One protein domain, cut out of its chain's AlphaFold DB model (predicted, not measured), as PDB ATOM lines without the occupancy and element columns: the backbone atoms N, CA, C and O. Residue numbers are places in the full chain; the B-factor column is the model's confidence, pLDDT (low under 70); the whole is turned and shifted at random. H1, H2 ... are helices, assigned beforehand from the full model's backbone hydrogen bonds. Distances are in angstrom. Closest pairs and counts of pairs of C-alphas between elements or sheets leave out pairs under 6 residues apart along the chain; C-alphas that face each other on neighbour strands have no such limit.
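This is residues 4 to 153 of the 153 residues of an uncharacterized protein of Bacillus sp. SH5-2 (UniProt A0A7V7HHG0). Four long helices run back and forth in a loose, open fan: H2 and H5 form its two sides, near each other where H2 ends and H5 begins and spread wide at their other ends, with H3 and H4 between them. H1, a short helix, sits by the first part of H2 at the wide end, and residues 148 to 153 stick out past the rest of H5. The 150 printed residues hold five named helices, H1 to H5 in chain order, and no named strand; the class is all helix. The whole is loose, with a radius of gyration of the C-alphas of 19.1 A, and flat, spanning 55 by 51 by 22 A.

H1 is residues 4 to 10, beginning at C-alpha 4 at (-36.390, -64.018, 25.508). H2, residues 18 to 50, is 47.9 A long and ends at C-alpha 50 at (-33.524, -38.425, -5.299). H3, residues 55 to 77, is 32.4 A long. H4, residues 87 to 111, is 36.2 A long. H5, residues 118 to 151, is the longest helix by residues and 49.7 A long; its last C-alpha is at (-5.280, -39.944, 45.322).

H1 is close to H2 but not clearly touching; the closest C-alphas, of Leu 9 and Ala 24, are 7.7 A apart. H2 and H3 form a helical hairpin at a shallow tilt of 33 degrees, only just short of steep. They touch through residues 36 to 47 of H2 and 56 to 64 of H3 alone, and the closest C-alphas are those of Ile 43 and Gly 57, 4.4 A apart. H3 and H4, also a helical hairpin, touch at a steep tilt of 43 degrees, opposite ways; the closest C-alphas, of Leu 65 and Val 103, are 6.1 A apart. H4 touches H3 with residues 96 to 107 alone. H4 and H5 form a third helical hairpin at 38 degrees, only just steep, with the C-alphas of Gly 98 and Gly 132 closest at 4.0 A. The helix packing is mostly crossed, but only just, with one of three tilts shallow. H2 and H5 are close but not clearly touching, the closest C-alphas being those of Leu 47 and Met 118 at 6.4 A. H2 and H4 are apart, as are H3 and H5. Every O i to N i+4 pair is within hydrogen-bond range in H1, H2, H3 and H5, and 20 of 21 are in H4.

The C-alphas farthest apart, of Leu 49 and Ser 153, are 61.2 A from each other. Residues 73 to 79, of which 73 to 77 belong to H3, and residues 148 to 153, of which 148 to 151 belong to H5, stand free. The printed part has no cut and no long link. The mean pLDDT of the printed part is 81.7; 26 residues are under 70, among them 79 to 88 and 149 to 153.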
ATOM      1  N   LEU A   4     -35.955 -63.933  26.903       66.69
ATOM      2  CA  LEU A   4     -36.390 -64.018  25.508       66.69
ATOM      3  C   LEU A   4     -35.228 -64.176  24.526       66.69
ATOM      4  O   LEU A   4     -35.278 -65.047  23.668       66.69
ATOM      5  N   LEU A   5     -34.160 -63.390  24.681       67.50
ATOM      6  CA  LEU A   5     -33.001 -63.461  23.787       67.50
ATOM      7  C   LEU A   5     -32.260 -64.797  23.950       67.50
ATOM      8  O   LEU A   5     -31.846 -65.400  22.968       67.50
ATOM      9  N   LYS A   6     -32.147 -65.289  25.193       66.25
ATOM     10  CA  LYS A   6     -31.536 -66.596  25.467       66.25
ATOM     11  C   LYS A   6     -32.350 -67.732  24.842       66.25
ATOM     12  O   LYS A   6     -31.775 -68.627  24.236       66.25
ATOM     13  N   LEU A   7     -33.677 -67.660  24.962       72.25
ATOM     14  CA  LEU A   7     -34.599 -68.616  24.349       72.25
ATOM     15  C   LEU A   7     -34.528 -68.575  22.815       72.25
ATOM     16  O   LEU A   7     -34.558 -69.622  22.184       72.25
ATOM     17  N   TYR A   8     -34.420 -67.379  22.231       75.75
ATOM     18  CA  TYR A   8     -34.316 -67.185  20.786       75.75
ATOM     19  C   TYR A   8     -33.014 -67.755  20.210       75.75
ATOM     20  O   TYR A   8     -33.041 -68.430  19.191       75.75
ATOM     21  N   LEU A   9     -31.880 -67.502  20.870       74.06
ATOM     22  CA  LEU A   9     -30.562 -67.902  20.366       74.06
ATOM     23  C   LEU A   9     -30.246 -69.378  20.584       74.06
ATOM     24  O   LEU A   9     -29.599 -69.989  19.744       74.06
ATOM     25  N   PHE A  10     -30.658 -69.931  21.724       79.56
ATOM     26  CA  PHE A  10     -30.200 -71.251  22.155       79.56
ATOM     27  C   PHE A  10     -31.337 -72.260  22.332       79.56
ATOM     28  O   PHE A  10     -31.072 -73.444  22.517       79.56
ATOM     29  N   GLY A  11     -32.601 -71.833  22.276       72.56
ATOM     30  CA  GLY A  11     -33.751 -72.695  22.543       72.56
ATOM     31  C   GLY A  11     -34.011 -72.925  24.037       72.56
ATOM     32  O   GLY A  11     -33.373 -72.347  24.920       72.56
ATOM     33  N   ARG A  12     -35.019 -73.748  24.346       75.31
ATOM     34  CA  ARG A  12     -35.409 -74.087  25.723       75.31
ATOM     35  C   ARG A  12     -34.748 -75.406  26.135       75.31
ATOM     36  O   ARG A  12     -34.902 -76.395  25.435       75.31
ATOM     37  N   GLY A  13     -34.086 -75.433  27.294       69.56
ATOM     38  CA  GLY A  13     -33.522 -76.667  27.870       69.56
ATOM     39  C   GLY A  13     -32.109 -77.034  27.402       69.56
ATOM     40  O   GLY A  13     -31.635 -78.114  27.729       69.56
ATOM     41  N   THR A  14     -31.427 -76.151  26.677       65.94
ATOM     42  CA  THR A  14     -30.040 -76.334  26.227       65.94
ATOM     43  C   THR A  14     -29.037 -75.869  27.285       65.94
ATOM     44  O   THR A  14     -29.112 -74.746  27.798       65.94
ATOM     45  N   SER A  15     -28.081 -76.738  27.626       66.31
ATOM     46  CA  SER A  15     -26.872 -76.359  28.360       66.31
ATOM     47  C   SER A  15     -25.916 -75.685  27.380       66.31
ATOM     48  O   SER A  15     -25.349 -76.352  26.521       66.31
ATOM     49  N   VAL A  16     -25.788 -74.366  27.477       67.81
ATOM     50  CA  VAL A  16     -24.941 -73.566  26.585       67.81
ATOM     51  C   VAL A  16     -23.591 -73.362  27.255       67.81
ATOM     52  O   VAL A  16     -23.552 -72.882  28.390       67.81
ATOM     53  N   ASP A  17     -22.516 -73.713  26.554       79.12
ATOM     54  CA  ASP A  17     -21.147 -73.452  26.999       79.12
ATOM     55  C   ASP A  17     -20.805 -71.953  26.877       79.12
ATOM     56  O   ASP A  17     -21.314 -71.237  26.010       79.12
ATOM     57  N   GLU A  18     -19.914 -71.456  27.735       78.19
ATOM     58  CA  GLU A  18     -19.493 -70.052  27.765       78.19
ATOM     59  C   GLU A  18     -18.858 -69.627  26.429       78.19
ATOM     60  O   GLU A  18     -19.065 -68.507  25.952       78.19
ATOM     61  N   ARG A  19     -18.160 -70.554  25.759       80.56
ATOM     62  CA  ARG A  19     -17.579 -70.333  24.429       80.56
ATOM     63  C   ARG A  19     -18.636 -70.145  23.338       80.56
ATOM     64  O   ARG A  19     -18.504 -69.241  22.507       80.56
ATOM     65  N   GLU A  20     -19.680 -70.970  23.335       79.31
ATOM     66  CA  GLU A  20     -20.798 -70.838  22.392       79.31
ATOM     67  C   GLU A  20     -21.558 -69.534  22.634       79.31
ATOM     68  O   GLU A  20     -21.901 -68.820  21.689       79.31
ATOM     69  N   GLN A  21     -21.742 -69.173  23.906       76.88
ATOM     70  CA  GLN A  21     -22.376 -67.919  24.280       76.88
ATOM     71  C   GLN A  21     -21.581 -66.706  23.767       76.88
ATOM     72  O   GLN A  21     -22.169 -65.797  23.179       76.88
ATOM     73  N   ASN A  22     -20.255 -66.710  23.931       78.00
ATOM     74  CA  ASN A  22     -19.368 -65.653  23.434       78.00
ATOM     75  C   ASN A  22     -19.371 -65.546  21.906       78.00
ATOM     76  O   ASN A  22     -19.469 -64.443  21.372       78.00
ATOM     77  N   THR A  23     -19.356 -66.678  21.204       82.62
ATOM     78  CA  THR A  23     -19.410 -66.697  19.734       82.62
ATOM     79  C   THR A  23     -20.736 -66.128  19.219       82.62
ATOM     80  O   THR A  23     -20.756 -65.294  18.314       82.62
ATOM     81  N   ALA A  24     -21.861 -66.503  19.836       81.00
ATOM     82  CA  ALA A  24     -23.170 -65.957  19.483       81.00
ATOM     83  C   ALA A  24     -23.255 -64.437  19.721       81.00
ATOM     84  O   ALA A  24     -23.884 -63.718  18.941       81.00
ATOM     85  N   PHE A  25     -22.608 -63.927  20.776       77.25
ATOM     86  CA  PHE A  25     -22.522 -62.486  21.022       77.25
ATOM     87  C   PHE A  25     -21.725 -61.748  19.958       77.25
ATOM     88  O   PHE A  25     -22.163 -60.690  19.509       77.25
ATOM     89  N   GLU A  26     -20.588 -62.299  19.547       80.00
ATOM     90  CA  GLU A  26     -19.770 -61.712  18.492       80.00
ATOM     91  C   GLU A  26     -20.537 -61.654  17.165       80.00
ATOM     92  O   GLU A  26     -20.588 -60.605  16.523       80.00
ATOM     93  N   ILE A  27     -21.238 -62.736  16.804       83.75
ATOM     94  CA  ILE A  27     -22.088 -62.776  15.606       83.75
ATOM     95  C   ILE A  27     -23.188 -61.710  15.676       83.75
ATOM     96  O   ILE A  27     -23.386 -60.973  14.712       83.75
ATOM     97  N   MET A  28     -23.886 -61.578  16.809       82.38
ATOM     98  CA  MET A  28     -24.918 -60.547  16.970       82.38
ATOM     99  C   MET A  28     -24.353 -59.126  16.906       82.38
ATOM    100  O   MET A  28     -24.982 -58.252  16.311       82.38
ATOM    101  N   ALA A  29     -23.180 -58.885  17.495       80.25
ATOM    102  CA  ALA A  29     -22.519 -57.585  17.422       80.25
ATOM    103  C   ALA A  29     -22.145 -57.237  15.972       80.25
ATOM    104  O   ALA A  29     -22.423 -56.128  15.513       80.25
ATOM    105  N   ASN A  30     -21.607 -58.205  15.226       82.81
ATOM    106  CA  ASN A  30     -21.266 -58.044  13.813       82.81
ATOM    107  C   ASN A  30     -22.511 -57.838  12.937       82.81
ATOM    108  O   ASN A  30     -22.499 -56.989  12.049       82.81
ATOM    109  N   ALA A  31     -23.610 -58.546  13.212       87.06
ATOM    110  CA  ALA A  31     -24.889 -58.331  12.534       87.06
ATOM    111  C   ALA A  31     -25.462 -56.933  12.828       87.06
ATOM    112  O   ALA A  31     -25.967 -56.264  11.925       87.06
ATOM    113  N   GLY A  32     -25.329 -56.455  14.069       85.69
ATOM    114  CA  GLY A  32     -25.669 -55.084  14.444       85.69
ATOM    115  C   GLY A  32     -24.857 -54.057  13.653       85.69
ATOM    116  O   GLY A  32     -25.434 -53.141  13.067       85.69
ATOM    117  N   LEU A  33     -23.539 -54.244  13.547       85.06
ATOM    118  CA  LEU A  33     -22.678 -53.377  12.738       85.06
ATOM    119  C   LEU A  33     -23.078 -53.395  11.255       85.06
ATOM    120  O   LEU A  33     -23.185 -52.340  10.633       85.06
ATOM    121  N   LEU A  34     -23.359 -54.577  10.702       88.38
ATOM    122  CA  LEU A  34     -23.817 -54.725   9.323       88.38
ATOM    123  C   LEU A  34     -25.136 -53.974   9.082       88.38
ATOM    124  O   LEU A  34     -25.275 -53.298   8.065       88.38
ATOM    125  N   SER A  35     -26.076 -54.032  10.030       90.44
ATOM    126  CA  SER A  35     -27.344 -53.296   9.934       90.44
ATOM    127  C   SER A  35     -27.131 -51.781   9.869       90.44
ATOM    128  O   SER A  35     -27.746 -51.112   9.044       90.44
ATOM    129  N   VAL A  36     -26.186 -51.249  10.654       89.00
ATOM    130  CA  VAL A  36     -25.818 -49.826  10.621       89.00
ATOM    131  C   VAL A  36     -25.248 -49.449   9.253       89.00
ATOM    132  O   VAL A  36     -25.655 -48.436   8.683       89.00
ATOM    133  N   ILE A  37     -24.359 -50.277   8.694       90.44
ATOM    134  CA  ILE A  37     -23.772 -50.056   7.362       90.44
ATOM    135  C   ILE A  37     -24.858 -50.036   6.283       90.44
ATOM    136  O   ILE A  37     -24.859 -49.147   5.432       90.44
ATOM    137  N   ILE A  38     -25.805 -50.976   6.330       94.50
ATOM    138  CA  ILE A  38     -26.915 -51.044   5.372       94.50
ATOM    139  C   ILE A  38     -27.797 -49.795   5.473       94.50
ATOM    140  O   ILE A  38     -28.132 -49.208   4.446       94.50
ATOM    141  N   CYS A  39     -28.139 -49.345   6.684       95.44
ATOM    142  CA  CYS A  39     -28.926 -48.126   6.874       95.44
ATOM    143  C   CYS A  39     -28.208 -46.884   6.325       95.44
ATOM    144  O   CYS A  39     -28.829 -46.067   5.649       95.44
ATOM    145  N   PHE A  40     -26.898 -46.759   6.549       91.06
ATOM    146  CA  PHE A  40     -26.105 -45.689   5.939       91.06
ATOM    147  C   PHE A  40     -26.083 -45.771   4.414       91.06
ATOM    148  O   PHE A  40     -26.262 -44.757   3.742       91.06
ATOM    149  N   GLY A  41     -25.899 -46.975   3.870       92.81
ATOM    150  CA  GLY A  41     -25.956 -47.216   2.433       92.81
ATOM    151  C   GLY A  41     -27.297 -46.791   1.836       92.81
ATOM    152  O   GLY A  41     -27.310 -46.123   0.809       92.81
ATOM    153  N   ALA A  42     -28.409 -47.097   2.513       95.06
ATOM    154  CA  ALA A  42     -29.745 -46.682   2.096       95.06
ATOM    155  C   ALA A  42     -29.896 -45.154   2.077       95.06
ATOM    156  O   ALA A  42     -30.382 -44.620   1.088       95.06
ATOM    157  N   ILE A  43     -29.424 -44.449   3.113       94.25
ATOM    158  CA  ILE A  43     -29.460 -42.976   3.174       94.25
ATOM    159  C   ILE A  43     -28.663 -42.356   2.021       94.25
ATOM    160  O   ILE A  43     -29.157 -41.468   1.330       94.25
ATOM    161  N   ILE A  44     -27.436 -42.832   1.789       92.75
ATOM    162  CA  ILE A  44     -26.570 -42.318   0.720       92.75
ATOM    163  C   ILE A  44     -27.173 -42.617  -0.656       92.75
ATOM    164  O   ILE A  44     -27.195 -41.745  -1.519       92.75
ATOM    165  N   TYR A  45     -27.673 -43.836  -0.863       94.19
ATOM    166  CA  TYR A  45     -28.319 -44.243  -2.108       94.19
ATOM    167  C   TYR A  45     -29.528 -43.361  -2.434       94.19
ATOM    168  O   TYR A  45     -29.643 -42.858  -3.553       94.19
ATOM    169  N   ASP A  46     -30.380 -43.129  -1.436       94.25
ATOM    170  CA  ASP A  46     -31.569 -42.289  -1.549       94.25
ATOM    171  C   ASP A  46     -31.186 -40.855  -1.948       94.25
ATOM    172  O   ASP A  46     -31.698 -40.316  -2.926       94.25
ATOM    173  N   LEU A  47     -30.167 -40.286  -1.298       91.56
ATOM    174  CA  LEU A  47     -29.649 -38.954  -1.613       91.56
ATOM    175  C   LEU A  47     -28.993 -38.852  -2.998       91.56
ATOM    176  O   LEU A  47     -29.095 -37.815  -3.657       91.56
ATOM    177  N   ILE A  48     -28.306 -39.896  -3.469       92.88
ATOM    178  CA  ILE A  48     -27.684 -39.887  -4.803       92.88
ATOM    179  C   ILE A  48     -28.757 -39.822  -5.893       92.88
ATOM    180  O   ILE A  48     -28.614 -39.025  -6.832       92.88
ATOM    181  N   LEU A  49     -29.807 -40.639  -5.759       95.06
ATOM    182  CA  LEU A  49     -30.873 -40.763  -6.752       95.06
ATOM    183  C   LEU A  49     -31.882 -39.621  -6.683       95.06
ATOM    184  O   LEU A  49     -32.155 -38.996  -7.705       95.06
ATOM    185  N   ASN A  50     -32.398 -39.335  -5.491       93.31
ATOM    186  CA  ASN A  50     -33.524 -38.425  -5.299       93.31
ATOM    187  C   ASN A  50     -33.086 -37.000  -4.929       93.31
ATOM    188  O   ASN A  50     -33.910 -36.098  -4.928       93.31
ATOM    189  N   LYS A  51     -31.792 -36.772  -4.640       91.62
ATOM    190  CA  LYS A  51     -31.206 -35.499  -4.144       91.62
ATOM    191  C   LYS A  51     -31.684 -35.052  -2.759       91.62
ATOM    192  O   LYS A  51     -31.036 -34.204  -2.143       91.62
ATOM    193  N   GLU A  52     -32.719 -35.694  -2.245       93.12
ATOM    194  CA  GLU A  52     -33.263 -35.569  -0.902       93.12
ATOM    195  C   GLU A  52     -33.591 -36.955  -0.323       93.12
ATOM    196  O   GLU A  52     -33.709 -37.936  -1.059       93.12
ATOM    197  N   LEU A  53     -33.700 -37.051   1.002       92.88
ATOM    198  CA  LEU A  53     -34.142 -38.274   1.672       92.88
ATOM    199  C   LEU A  53     -35.646 -38.483   1.470       92.88
ATOM    200  O   LEU A  53     -36.466 -37.653   1.861       92.88
ATOM    201  N   THR A  54     -36.002 -39.643   0.930       94.19
ATOM    202  CA  THR A  54     -37.376 -40.128   0.818       94.19
ATOM    203  C   THR A  54     -37.732 -41.000   2.022       94.19
ATOM    204  O   THR A  54     -36.952 -41.179   2.961       94.19
ATOM    205  N   SER A  55     -38.920 -41.609   2.006       92.25
ATOM    206  CA  SER A  55     -39.368 -42.514   3.069       92.25
ATOM    207  C   SER A  55     -38.385 -43.656   3.361       92.25
ATOM    208  O   SER A  55     -38.314 -44.100   4.505       92.25
ATOM    209  N   LEU A  56     -37.610 -44.116   2.366       93.75
ATOM    210  CA  LEU A  56     -36.598 -45.159   2.557       93.75
ATOM    211  C   LEU A  56     -35.471 -44.676   3.475       93.75
ATOM    212  O   LEU A  56     -35.147 -45.326   4.472       93.75
ATOM    213  N   GLY A  57     -34.881 -43.531   3.150       92.69
ATOM    214  CA  GLY A  57     -33.815 -42.938   3.931       92.69
ATOM    215  C   GLY A  57     -34.274 -42.485   5.318       92.69
ATOM    216  O   GLY A  57     -33.561 -42.685   6.303       92.69
ATOM    217  N   ILE A  58     -35.493 -41.946   5.428       93.69
ATOM    218  CA  ILE A  58     -36.093 -41.599   6.725       93.69
ATOM    219  C   ILE A  58     -36.276 -42.847   7.595       93.69
ATOM    220  O   ILE A  58     -35.918 -42.834   8.773       93.69
ATOM    221  N   LEU A  59     -36.768 -43.952   7.027       94.69
ATOM    222  CA  LEU A  59     -36.885 -45.216   7.753       94.69
ATOM    223  C   LEU A  59     -35.517 -45.706   8.248       94.69
ATOM    224  O   LEU A  59     -35.394 -46.132   9.397       94.69
ATOM    225  N   ALA A  60     -34.478 -45.597   7.418       94.62
ATOM    226  CA  ALA A  60     -33.117 -45.934   7.817       94.62
ATOM    227  C   ALA A  60     -32.625 -45.065   8.992       94.62
ATOM    228  O   ALA A  60     -32.066 -45.605   9.948       94.62
ATOM    229  N   LEU A  61     -32.896 -43.754   8.990       92.75
ATOM    230  CA  LEU A  61     -32.580 -42.868  10.120       92.75
ATOM    231  C   LEU A  61     -33.322 -43.269  11.407       92.75
ATOM    232  O   LEU A  61     -32.713 -43.293  12.478       92.75
ATOM    233  N   ILE A  62     -34.603 -43.642  11.319       92.88
ATOM    234  CA  ILE A  62     -35.389 -44.115  12.475       92.88
ATOM    235  C   ILE A  62     -34.787 -45.401  13.061       92.88
ATOM    236  O   ILE A  62     -34.668 -45.534  14.286       92.88
ATOM    237  N   ILE A  63     -34.376 -46.344  12.207       93.56
ATOM    238  CA  ILE A  63     -33.726 -47.590  12.638       93.56
ATOM    239  C   ILE A  63     -32.416 -47.275  13.372       93.56
ATOM    240  O   ILE A  63     -32.206 -47.760  14.488       93.56
ATOM    241  N   LEU A  64     -31.568 -46.413  12.798       92.31
ATOM    242  CA  LEU A  64     -30.312 -45.986  13.423       92.31
ATOM    243  C   LEU A  64     -30.546 -45.310  14.780       92.31
ATOM    244  O   LEU A  64     -29.824 -45.592  15.743       92.31
ATOM    245  N   LEU A  65     -31.578 -44.468  14.892       89.88
ATOM    246  CA  LEU A  65     -31.926 -43.806  16.147       89.88
ATOM    247  C   LEU A  65     -32.366 -44.817  17.208       89.88
ATOM    248  O   LEU A  65     -31.954 -44.723  18.366       89.88
ATOM    249  N   THR A  66     -33.177 -45.797  16.810       88.25
ATOM    250  CA  THR A  66     -33.703 -46.837  17.699       88.25
ATOM    251  C   THR A  66     -32.574 -47.703  18.252       88.25
ATOM    252  O   THR A  66     -32.485 -47.890  19.467       88.25
ATOM    253  N   ILE A  67     -31.666 -48.172  17.387       87.69
ATOM    254  CA  ILE A  67     -30.492 -48.965  17.789       87.69
ATOM    255  C   ILE A  67     -29.614 -48.165  18.760       87.69
ATOM    256  O   ILE A  67     -29.215 -48.666  19.819       87.69
ATOM    257  N   SER A  68     -29.342 -46.902  18.432       81.50
ATOM    258  CA  SER A  68     -28.464 -46.058  19.241       81.50
ATOM    259  C   SER A  68     -29.081 -45.727  20.605       81.50
ATOM    260  O   SER A  68     -28.419 -45.854  21.637       81.50
ATOM    261  N   SER A  69     -30.375 -45.400  20.640       80.31
ATOM    262  CA  SER A  69     -31.118 -45.136  21.879       80.31
ATOM    263  C   SER A  69     -31.196 -46.377  22.767       80.31
ATOM    264  O   SER A  69     -30.951 -46.293  23.971       80.31
ATOM    265  N   TYR A  70     -31.470 -47.548  22.180       82.75
ATOM    266  CA  TYR A  70     -31.480 -48.814  22.911       82.75
ATOM    267  C   TYR A  70     -30.120 -49.105  23.552       82.75
ATOM    268  O   TYR A  70     -30.057 -49.494  24.720       82.75
ATOM    269  N   THR A  71     -29.031 -48.858  22.819       77.81
ATOM    270  CA  THR A  71     -27.664 -49.026  23.325       77.81
ATOM    271  C   THR A  71     -27.426 -48.154  24.561       77.81
ATOM    272  O   THR A  71     -27.020 -48.672  25.601       77.81
ATOM    273  N   VAL A  72     -27.778 -46.865  24.504       72.56
ATOM    274  CA  VAL A  72     -27.646 -45.937  25.645       72.56
ATOM    275  C   VAL A  72     -28.493 -46.372  26.843       72.56
ATOM    276  O   VAL A  72     -27.996 -46.412  27.971       72.56
ATOM    277  N   ILE A  73     -29.760 -46.734  26.617       77.62
ATOM    278  CA  ILE A  73     -30.664 -47.201  27.679       77.62
ATOM    279  C   ILE A  73     -30.089 -48.447  28.355       77.62
ATOM    280  O   ILE A  73     -30.047 -48.519  29.583       77.62
ATOM    281  N   MET A  74     -29.602 -49.413  27.575       75.44
ATOM    282  CA  MET A  74     -29.033 -50.648  28.113       75.44
ATOM    283  C   MET A  74     -27.734 -50.407  28.878       75.44
ATOM    284  O   MET A  74     -27.553 -51.010  29.935       75.44
ATOM    285  N   MET A  75     -26.867 -49.507  28.407       68.31
ATOM    286  CA  MET A  75     -25.666 -49.097  29.144       68.31
ATOM    287  C   MET A  75     -26.031 -48.497  30.505       68.31
ATOM    288  O   MET A  75     -25.433 -48.868  31.517       68.31
ATOM    289  N   ARG A  76     -27.063 -47.642  30.545       67.31
ATOM    290  CA  ARG A  76     -27.565 -47.031  31.782       67.31
ATOM    291  C   ARG A  76     -28.182 -48.063  32.726       67.31
ATOM    292  O   ARG A  76     -27.796 -48.116  33.884       67.31
ATOM    293  N   ILE A  77     -29.092 -48.915  32.244       71.44
ATOM    294  CA  ILE A  77     -29.746 -49.962  33.058       71.44
ATOM    295  C   ILE A  77     -28.720 -50.933  33.637       71.44
ATOM    296  O   ILE A  77     -28.862 -51.406  34.763       71.44
ATOM    297  N   LYS A  78     -27.695 -51.276  32.857       70.12
ATOM    298  CA  LYS A  78     -26.666 -52.221  33.287       70.12
ATOM    299  C   LYS A  78     -25.613 -51.591  34.186       70.12
ATOM    300  O   LYS A  78     -24.687 -52.308  34.552       70.12
ATOM    301  N   ASN A  79     -25.749 -50.305  34.534       60.53
ATOM    302  CA  ASN A  79     -24.730 -49.554  35.261       60.53
ATOM    303  C   ASN A  79     -23.347 -49.813  34.658       60.53
ATOM    304  O   ASN A  79     -22.353 -49.956  35.370       60.53
ATOM    305  N   ILE A  80     -23.291 -49.909  33.322       58.09
ATOM    306  CA  ILE A  80     -22.037 -49.970  32.582       58.09
ATOM    307  C   ILE A  80     -21.533 -48.533  32.568       58.09
ATOM    308  O   ILE A  80     -21.553 -47.826  31.563       58.09
ATOM    309  N   TYR A  81     -21.125 -48.088  33.753       53.41
ATOM    310  CA  TYR A  81     -20.229 -46.976  33.913       53.41
ATOM    311  C   TYR A  81     -18.941 -47.474  33.296       53.41
ATOM    312  O   TYR A  81     -18.273 -48.364  33.827       53.41
ATOM    313  N   LEU A  82     -18.647 -46.977  32.103       50.00
ATOM    314  CA  LEU A  82     -17.363 -47.206  31.473       50.00
ATOM    315  C   LEU A  82     -16.336 -46.498  32.343       50.00
ATOM    316  O   LEU A  82     -15.976 -45.370  32.050       50.00
ATOM    317  N   ARG A  83     -15.906 -47.134  33.443       44.81
ATOM    318  CA  ARG A  83     -14.728 -46.706  34.188       44.81
ATOM    319  C   ARG A  83     -13.622 -46.605  33.155       44.81
ATOM    320  O   ARG A  83     -13.257 -47.590  32.503       44.81
ATOM    321  N   TYR A  84     -13.191 -45.376  32.933       51.72
ATOM    322  CA  TYR A  84     -12.392 -44.956  31.799       51.72
ATOM    323  C   TYR A  84     -10.913 -45.288  31.998       51.72
ATOM    324  O   TYR A  84     -10.038 -44.519  31.626       51.72
ATOM    325  N   ALA A  85     -10.615 -46.477  32.514       50.62
ATOM    326  CA  ALA A  85      -9.249 -46.942  32.710       50.62
ATOM    327  C   ALA A  85      -8.478 -47.126  31.381       50.62
ATOM    328  O   ALA A  85      -7.323 -47.532  31.386       50.62
ATOM    329  N   ASN A  86      -9.109 -46.902  30.214       60.44
ATOM    330  CA  ASN A  86      -8.489 -47.122  28.911       60.44
ATOM    331  C   ASN A  86      -8.970 -46.108  27.851       60.44
ATOM    332  O   ASN A  86     -10.150 -46.095  27.483       60.44
ATOM    333  N   ASN A  87      -8.037 -45.319  27.299       65.44
ATOM    334  CA  ASN A  87      -8.272 -44.295  26.266       65.44
ATOM    335  C   ASN A  87      -9.080 -44.813  25.063       65.44
ATOM    336  O   ASN A  87      -9.902 -44.088  24.504       65.44
ATOM    337  N   LYS A  88      -8.911 -46.089  24.691       69.94
ATOM    338  CA  LYS A  88      -9.630 -46.701  23.561       69.94
ATOM    339  C   LYS A  88     -11.151 -46.706  23.762       69.94
ATOM    340  O   LYS A  88     -11.890 -46.457  22.816       69.94
ATOM    341  N   LYS A  89     -11.628 -46.957  24.985       70.69
ATOM    342  CA  LYS A  89     -13.071 -46.962  25.296       70.69
ATOM    343  C   LYS A  89     -13.658 -45.549  25.303       70.69
ATOM    344  O   LYS A  89     -14.804 -45.368  24.906       70.69
ATOM    345  N   LEU A  90     -12.857 -44.556  25.697       71.44
ATOM    346  CA  LEU A  90     -13.246 -43.145  25.702       71.44
ATOM    347  C   LEU A  90     -13.510 -42.650  24.272       71.44
ATOM    348  O   LEU A  90     -14.560 -42.074  24.009       71.44
ATOM    349  N   ILE A  91     -12.622 -42.989  23.333       77.06
ATOM    350  CA  ILE A  91     -12.783 -42.673  21.904       77.06
ATOM    351  C   ILE A  91     -14.066 -43.295  21.335       77.06
ATOM    352  O   ILE A  91     -14.828 -42.614  20.653       77.06
ATOM    353  N   VAL A  92     -14.336 -44.571  21.629       76.31
ATOM    354  CA  VAL A  92     -15.533 -45.263  21.118       76.31
ATOM    355  C   VAL A  92     -16.819 -44.605  21.622       76.31
ATOM    356  O   VAL A  92     -17.730 -44.370  20.833       76.31
ATOM    357  N   ASN A  93     -16.887 -44.238  22.903       74.88
ATOM    358  CA  ASN A  93     -18.054 -43.544  23.456       74.88
ATOM    359  C   ASN A  93     -18.274 -42.175  22.813       74.88
ATOM    360  O   ASN A  93     -19.407 -41.810  22.506       74.88
ATOM    361  N   SER A  94     -17.194 -41.435  22.579       81.88
ATOM    362  CA  SER A  94     -17.234 -40.158  21.873       81.88
ATOM    363  C   SER A  94     -17.773 -40.310  20.455       81.88
ATOM    364  O   SER A  94     -18.671 -39.562  20.068       81.88
ATOM    365  N   ILE A  95     -17.318 -41.326  19.715       83.88
ATOM    366  CA  ILE A  95     -17.834 -41.644  18.377       83.88
ATOM    367  C   ILE A  95     -19.330 -41.967  18.437       83.88
ATOM    368  O   ILE A  95     -20.102 -41.401  17.668       83.88
ATOM    369  N   ILE A  96     -19.760 -42.814  19.377       82.44
ATOM    370  CA  ILE A  96     -21.179 -43.168  19.546       82.44
ATOM    371  C   ILE A  96     -22.019 -41.927  19.873       82.44
ATOM    372  O   ILE A  96     -23.091 -41.743  19.306       82.44
ATOM    373  N   SER A  97     -21.533 -41.048  20.753       82.94
ATOM    374  CA  SER A  97     -22.246 -39.820  21.121       82.94
ATOM    375  C   SER A  97     -22.387 -38.849  19.946       82.94
ATOM    376  O   SER A  97     -23.463 -38.294  19.734       82.94
ATOM    377  N   GLY A  98     -21.336 -38.704  19.132       87.44
ATOM    378  CA  GLY A  98     -21.375 -37.911  17.906       87.44
ATOM    379  C   GLY A  98     -22.296 -38.519  16.850       87.44
ATOM    380  O   GLY A  98     -23.032 -37.800  16.177       87.44
ATOM    381  N   PHE A  99     -22.324 -39.848  16.753       87.56
ATOM    382  CA  PHE A  99     -23.233 -40.562  15.863       87.56
ATOM    383  C   PHE A  99     -24.703 -40.372  16.265       87.56
ATOM    384  O   PHE A  99     -25.536 -40.065  15.416       87.56
ATOM    385  N   ILE A 100     -25.018 -40.469  17.560       87.56
ATOM    386  CA  ILE A 100     -26.362 -40.183  18.086       87.56
ATOM    387  C   ILE A 100     -26.776 -38.750  17.765       87.56
ATOM    388  O   ILE A 100     -27.894 -38.534  17.302       87.56
ATOM    389  N   PHE A 101     -25.876 -37.787  17.979       89.38
ATOM    390  CA  PHE A 101     -26.120 -36.389  17.642       89.38
ATOM    391  C   PHE A 101     -26.464 -36.234  16.157       89.38
ATOM    392  O   PHE A 101     -27.490 -35.645  15.828       89.38
ATOM    393  N   PHE A 102     -25.656 -36.818  15.267       92.56
ATOM    394  CA  PHE A 102     -25.902 -36.792  13.826       92.56
ATOM    395  C   PHE A 102     -27.295 -37.329  13.470       92.56
ATOM    396  O   PHE A 102     -28.051 -36.647  12.775       92.56
ATOM    397  N   VAL A 103     -27.656 -38.521  13.958       91.19
ATOM    398  CA  VAL A 103     -28.946 -39.145  13.633       91.19
ATOM    399  C   VAL A 103     -30.108 -38.308  14.169       91.19
ATOM    400  O   VAL A 103     -31.070 -38.068  13.443       91.19
ATOM    401  N   LEU A 104     -30.008 -37.829  15.413       91.31
ATOM    402  CA  LEU A 104     -31.032 -37.000  16.047       91.31
ATOM    403  C   LEU A 104     -31.279 -35.702  15.287       91.31
ATOM    404  O   LEU A 104     -32.423 -35.402  14.962       91.31
ATOM    405  N   TYR A 105     -30.221 -34.945  14.994       90.12
ATOM    406  CA  TYR A 105     -30.352 -33.654  14.320       90.12
ATOM    407  C   TYR A 105     -30.819 -33.807  12.877       90.12
ATOM    408  O   TYR A 105     -31.650 -33.030  12.419       90.12
ATOM    409  N   THR A 106     -30.367 -34.857  12.191       92.00
ATOM    410  CA  THR A 106     -30.839 -35.162  10.837       92.00
ATOM    411  C   THR A 106     -32.324 -35.517  10.836       92.00
ATOM    412  O   THR A 106     -33.067 -35.026   9.994       92.00
ATOM    413  N   LEU A 107     -32.793 -36.306  11.809       91.44
ATOM    414  CA  LEU A 107     -34.220 -36.604  11.943       91.44
ATOM    415  C   LEU A 107     -35.037 -35.363  12.339       91.44
ATOM    416  O   LEU A 107     -36.172 -35.212  11.895       91.44
ATOM    417  N   LEU A 108     -34.467 -34.474  13.159       92.00
ATOM    418  CA  LEU A 108     -35.116 -33.236  13.582       92.00
ATOM    419  C   LEU A 108     -35.430 -32.337  12.381       92.00
ATOM    420  O   LEU A 108     -36.552 -31.855  12.295       92.00
ATOM    421  N   THR A 109     -34.493 -32.188  11.434       91.50
ATOM    422  CA  THR A 109     -34.714 -31.450  10.176       91.50
ATOM    423  C   THR A 109     -35.972 -31.945   9.455       91.50
ATOM    424  O   THR A 109     -36.850 -31.152   9.125       91.50
ATOM    425  N   TYR A 110     -36.125 -33.266   9.314       91.44
ATOM    426  CA  TYR A 110     -37.329 -33.850   8.719       91.44
ATOM    427  C   TYR A 110     -38.597 -33.590   9.543       91.44
ATOM    428  O   TYR A 110     -39.638 -33.238   8.994       91.44
ATOM    429  N   LEU A 111     -38.526 -33.728  10.870       90.81
ATOM    430  CA  LEU A 111     -39.666 -33.467  11.759       90.81
ATOM    431  C   LEU A 111     -40.083 -31.988  11.787       90.81
ATOM    432  O   LEU A 111     -41.235 -31.690  12.093       90.81
ATOM    433  N   SER A 112     -39.178 -31.071  11.444       91.75
ATOM    434  CA  SER A 112     -39.471 -29.649  11.246       91.75
ATOM    435  C   SER A 112     -40.193 -29.353   9.925       91.75
ATOM    436  O   SER A 112     -40.580 -28.212   9.694       91.75
ATOM    437  N   GLY A 113     -40.424 -30.369   9.084       90.06
ATOM    438  CA  GLY A 113     -41.092 -30.237   7.789       90.06
ATOM    439  C   GLY A 113     -40.152 -29.859   6.643       90.06
ATOM    440  O   GLY A 113     -40.624 -29.600   5.538       90.06
ATOM    441  N   GLU A 114     -38.843 -29.829   6.890       91.75
ATOM    442  CA  GLU A 114     -37.833 -29.564   5.870       91.75
ATOM    443  C   GLU A 114     -37.406 -30.863   5.180       91.75
ATOM    444  O   GLU A 114     -37.361 -31.938   5.789       91.75
ATOM    445  N   THR A 115     -37.071 -30.777   3.894       92.25
ATOM    446  CA  THR A 115     -36.458 -31.904   3.192       92.25
ATOM    447  C   THR A 115     -34.989 -31.999   3.578       92.25
ATOM    448  O   THR A 115     -34.304 -30.992   3.746       92.25
ATOM    449  N   ILE A 116     -34.489 -33.223   3.750       93.75
ATOM    450  CA  ILE A 116     -33.084 -33.427   4.100       93.75
ATOM    451  C   ILE A 116     -32.299 -33.663   2.816       93.75
ATOM    452  O   ILE A 116     -32.520 -34.651   2.114       93.75
ATOM    453  N   THR A 117     -31.338 -32.791   2.546       93.81
ATOM    454  CA  THR A 117     -30.461 -32.866   1.378       93.81
ATOM    455  C   THR A 117     -29.056 -33.351   1.750       93.81
ATOM    456  O   THR A 117     -28.696 -33.503   2.921       93.81
ATOM    457  N   MET A 118     -28.197 -33.537   0.742       91.38
ATOM    458  CA  MET A 118     -26.770 -33.819   0.959       91.38
ATOM    459  C   MET A 118     -26.061 -32.736   1.784       91.38
ATOM    460  O   MET A 118     -25.106 -33.038   2.507       91.38
ATOM    461  N   ARG A 119     -26.509 -31.476   1.692       91.12
ATOM    462  CA  ARG A 119     -25.936 -30.374   2.472       91.12
ATOM    463  C   ARG A 119     -26.227 -30.557   3.956       91.12
ATOM    464  O   ARG A 119     -25.310 -30.430   4.763       91.12
ATOM    465  N   ASP A 120     -27.464 -30.899   4.292       91.56
ATOM    466  CA  ASP A 120     -27.904 -31.103   5.674       91.56
ATOM    467  C   ASP A 120     -27.213 -32.320   6.275       91.56
ATOM    468  O   ASP A 120     -26.668 -32.243   7.375       91.56
ATOM    469  N   LEU A 121     -27.107 -33.411   5.508       90.50
ATOM    470  CA  LEU A 121     -26.353 -34.592   5.918       90.50
ATOM    471  C   LEU A 121     -24.888 -34.246   6.227       90.50
ATOM    472  O   LEU A 121     -24.350 -34.678   7.246       90.50
ATOM    473  N   THR A 122     -24.245 -33.447   5.371       91.50
ATOM    474  CA  THR A 122     -22.850 -33.019   5.553       91.50
ATOM    475  C   THR A 122     -22.704 -32.130   6.786       91.50
ATOM    476  O   THR A 122     -21.839 -32.379   7.626       91.50
ATOM    477  N   GLY A 123     -23.577 -31.130   6.935       92.19
ATOM    478  CA  GLY A 123     -23.587 -30.225   8.084       92.19
ATOM    479  C   GLY A 123     -23.808 -30.965   9.402       92.19
ATOM    480  O   GLY A 123     -23.030 -30.801  10.342       92.19
ATOM    481  N   ASN A 124     -24.796 -31.858   9.449       93.00
ATOM    482  CA  ASN A 124     -25.093 -32.671  10.626       93.00
ATOM    483  C   ASN A 124     -23.983 -33.690  10.919       93.00
ATOM    484  O   ASN A 124     -23.712 -33.972  12.086       93.00
ATOM    485  N   SER A 125     -23.299 -34.212   9.895       91.44
ATOM    486  CA  SER A 125     -22.132 -35.090  10.076       91.44
ATOM    487  C   SER A 125     -20.964 -34.338  10.714       91.44
ATOM    488  O   SER A 125     -20.352 -34.834  11.662       91.44
ATOM    489  N   MET A 126     -20.678 -33.116  10.248       93.94
ATOM    490  CA  MET A 126     -19.666 -32.245  10.856       93.94
ATOM    491  C   MET A 126     -20.040 -31.867  12.294       93.94
ATOM    492  O   MET A 126     -19.195 -31.943  13.187       93.94
ATOM    493  N   GLY A 127     -21.310 -31.524  12.533       90.31
ATOM    494  CA  GLY A 127     -21.837 -31.243  13.870       90.31
ATOM    495  C   GLY A 127     -21.697 -32.437  14.814       90.31
ATOM    496  O   GLY A 127     -21.212 -32.281  15.932       90.31
ATOM    497  N   GLY A 128     -22.024 -33.645  14.345       91.25
ATOM    498  CA  GLY A 128     -21.846 -34.885  15.101       91.25
ATOM    499  C   GLY A 128     -20.383 -35.172  15.435       91.25
ATOM    500  O   GLY A 128     -20.065 -35.495  16.580       91.25
ATOM    501  N   ALA A 129     -19.469 -34.993  14.477       91.12
ATOM    502  CA  ALA A 129     -18.036 -35.148  14.718       91.12
ATOM    503  C   ALA A 129     -17.526 -34.152  15.776       91.12
ATOM    504  O   ALA A 129     -16.831 -34.546  16.715       91.12
ATOM    505  N   PHE A 130     -17.917 -32.880  15.664       91.50
ATOM    506  CA  PHE A 130     -17.563 -31.847  16.636       91.50
ATOM    507  C   PHE A 130     -18.120 -32.161  18.031       91.50
ATOM    508  O   PHE A 130     -17.381 -32.137  19.014       91.50
ATOM    509  N   PHE A 131     -19.394 -32.552  18.118       89.88
ATOM    510  CA  PHE A 131     -20.023 -32.953  19.373       89.88
ATOM    511  C   PHE A 131     -19.297 -34.139  20.025       89.88
ATOM    512  O   PHE A 131     -19.001 -34.108  21.221       89.88
ATOM    513  N   GLY A 132     -18.929 -35.155  19.240       87.56
ATOM    514  CA  GLY A 132     -18.147 -36.293  19.723       87.56
ATOM    515  C   GLY A 132     -16.792 -35.877  20.310       87.56
ATOM    516  O   GLY A 132     -16.408 -36.365  21.377       87.56
ATOM    517  N   LEU A 133     -16.091 -34.930  19.675       88.12
ATOM    518  CA  LEU A 133     -14.838 -34.367  20.196       88.12
ATOM    519  C   LEU A 133     -15.047 -33.600  21.511       88.12
ATOM    520  O   LEU A 133     -14.251 -33.749  22.439       88.12
ATOM    521  N   CYS A 134     -16.129 -32.831  21.636       84.88
ATOM    522  CA  CYS A 134     -16.478 -32.170  22.896       84.88
ATOM    523  C   CYS A 134     -16.736 -33.192  24.011       84.88
ATOM    524  O   CYS A 134     -16.199 -33.056  25.111       84.88
ATOM    525  N   MET A 135     -17.488 -34.258  23.716       84.62
ATOM    526  CA  MET A 135     -17.753 -35.336  24.672       84.62
ATOM    527  C   MET A 135     -16.479 -36.088  25.066       84.62
ATOM    528  O   MET A 135     -16.335 -36.477  26.226       84.62
ATOM    529  N   TYR A 136     -15.533 -36.253  24.133       84.62
ATOM    530  CA  TYR A 136     -14.197 -36.781  24.420       84.62
ATOM    531  C   TYR A 136     -13.457 -35.899  25.431       84.62
ATOM    532  O   TYR A 136     -13.004 -36.388  26.466       84.62
ATOM    533  N   GLY A 137     -13.371 -34.593  25.159       82.12
ATOM    534  CA  GLY A 137     -12.701 -33.629  26.034       82.12
ATOM    535  C   GLY A 137     -13.319 -33.574  27.432       82.12
ATOM    536  O   GLY A 137     -12.598 -33.674  28.424       82.12
ATOM    537  N   TYR A 138     -14.650 -33.507  27.506       80.38
ATOM    538  CA  TYR A 138     -15.400 -33.507  28.762       80.38
ATOM    539  C   TYR A 138     -15.168 -34.786  29.575       80.38
ATOM    540  O   TYR A 138     -14.839 -34.731  30.760       80.38
ATOM    541  N   SER A 139     -15.268 -35.950  28.928       77.50
ATOM    542  CA  SER A 139     -15.056 -37.238  29.595       77.50
ATOM    543  C   SER A 139     -13.617 -37.375  30.092       77.50
ATOM    544  O   SER A 139     -13.394 -37.804  31.219       77.50
ATOM    545  N   LYS A 140     -12.628 -36.957  29.288       80.06
ATOM    546  CA  LYS A 140     -11.213 -36.966  29.677       80.06
ATOM    547  C   LYS A 140     -10.943 -36.062  30.884       80.06
ATOM    548  O   LYS A 140     -10.216 -36.471  31.784       80.06
ATOM    549  N   TYR A 141     -11.528 -34.864  30.912       77.69
ATOM    550  CA  TYR A 141     -11.401 -33.938  32.039       77.69
ATOM    551  C   TYR A 141     -11.962 -34.536  33.335       77.69
ATOM    552  O   TYR A 141     -11.275 -34.543  34.354       77.69
ATOM    553  N   ASN A 142     -13.171 -35.105  33.281       74.75
ATOM    554  CA  ASN A 142     -13.807 -35.707  34.453       74.75
ATOM    555  C   ASN A 142     -13.042 -36.921  34.993       74.75
ATOM    556  O   ASN A 142     -12.984 -37.096  36.203       74.75
ATOM    557  N   ASN A 143     -12.428 -37.730  34.126       72.69
ATOM    558  CA  ASN A 143     -11.596 -38.846  34.587       72.69
ATOM    559  C   ASN A 143     -10.363 -38.384  35.333       72.69
ATOM    560  O   ASN A 143     -10.095 -38.889  36.411       72.69
ATOM    561  N   LYS A 144      -9.657 -37.389  34.790       73.19
ATOM    562  CA  LYS A 144      -8.484 -36.833  35.461       73.19
ATOM    563  C   LYS A 144      -8.853 -36.236  36.821       73.19
ATOM    564  O   LYS A 144      -8.095 -36.346  37.772       73.19
ATOM    565  N   LYS A 145     -10.026 -35.604  36.916       71.25
ATOM    566  CA  LYS A 145     -10.538 -35.080  38.183       71.25
ATOM    567  C   LYS A 145     -10.830 -36.202  39.192       71.25
ATOM    568  O   LYS A 145     -10.445 -36.063  40.342       71.25
ATOM    569  N   ALA A 146     -11.458 -37.294  38.757       68.94
ATOM    570  CA  ALA A 146     -11.753 -38.441  39.617       68.94
ATOM    571  C   ALA A 146     -10.482 -39.175  40.086       68.94
ATOM    572  O   ALA A 146     -10.400 -39.548  41.245       68.94
ATOM    573  N   GLU A 147      -9.477 -39.329  39.214       68.94
ATOM    574  CA  GLU A 147      -8.170 -39.900  39.585       68.94
ATOM    575  C   GLU A 147      -7.480 -39.065  40.673       68.94
ATOM    576  O   GLU A 147      -6.987 -39.619  41.647       68.94
ATOM    577  N   ASN A 148      -7.512 -37.734  40.556       70.56
ATOM    578  CA  ASN A 148      -6.931 -36.848  41.565       70.56
ATOM    579  C   ASN A 148      -7.692 -36.881  42.907       70.56
ATOM    580  O   ASN A 148      -7.072 -36.754  43.955       70.56
ATOM    581  N   GLU A 149      -9.023 -37.027  42.886       65.69
ATOM    582  CA  GLU A 149      -9.845 -37.131  44.106       65.69
ATOM    583  C   GLU A 149      -9.634 -38.475  44.835       65.69
ATOM    584  O   GLU A 149      -9.689 -38.509  46.062       65.69
ATOM    585  N   ASP A 150      -9.351 -39.559  44.103       60.19
ATOM    586  CA  ASP A 150      -9.013 -40.874  44.668       60.19
ATOM    587  C   ASP A 150      -7.578 -40.914  45.257       60.19
ATOM    588  O   ASP A 150      -7.305 -41.723  46.142       60.19
ATOM    589  N   GLU A 151      -6.655 -40.060  44.790       58.84
ATOM    590  CA  GLU A 151      -5.280 -39.944  45.322       58.84
ATOM    591  C   GLU A 151      -5.181 -39.089  46.603       58.84
ATOM    592  O   GLU A 151      -4.216 -39.221  47.357       58.84
ATOM    593  N   GLU A 152      -6.166 -38.224  46.868       53.81
ATOM    594  CA  GLU A 152      -6.223 -37.353  48.056       53.81
ATOM    595  C   GLU A 152      -7.013 -37.958  49.243       53.81
ATOM    596  O   GLU A 152      -7.129 -37.305  50.286       53.81
ATOM    597  N   SER A 153      -7.538 -39.190  49.118       48.78
ATOM    598  CA  SER A 153      -8.308 -39.915  50.154       48.78
ATOM    599  C   SER A 153      -7.493 -41.014  50.836       48.78
ATOM    600  O   SER A 153      -7.479 -41.057  52.087       48.78
TER     601      SER A 153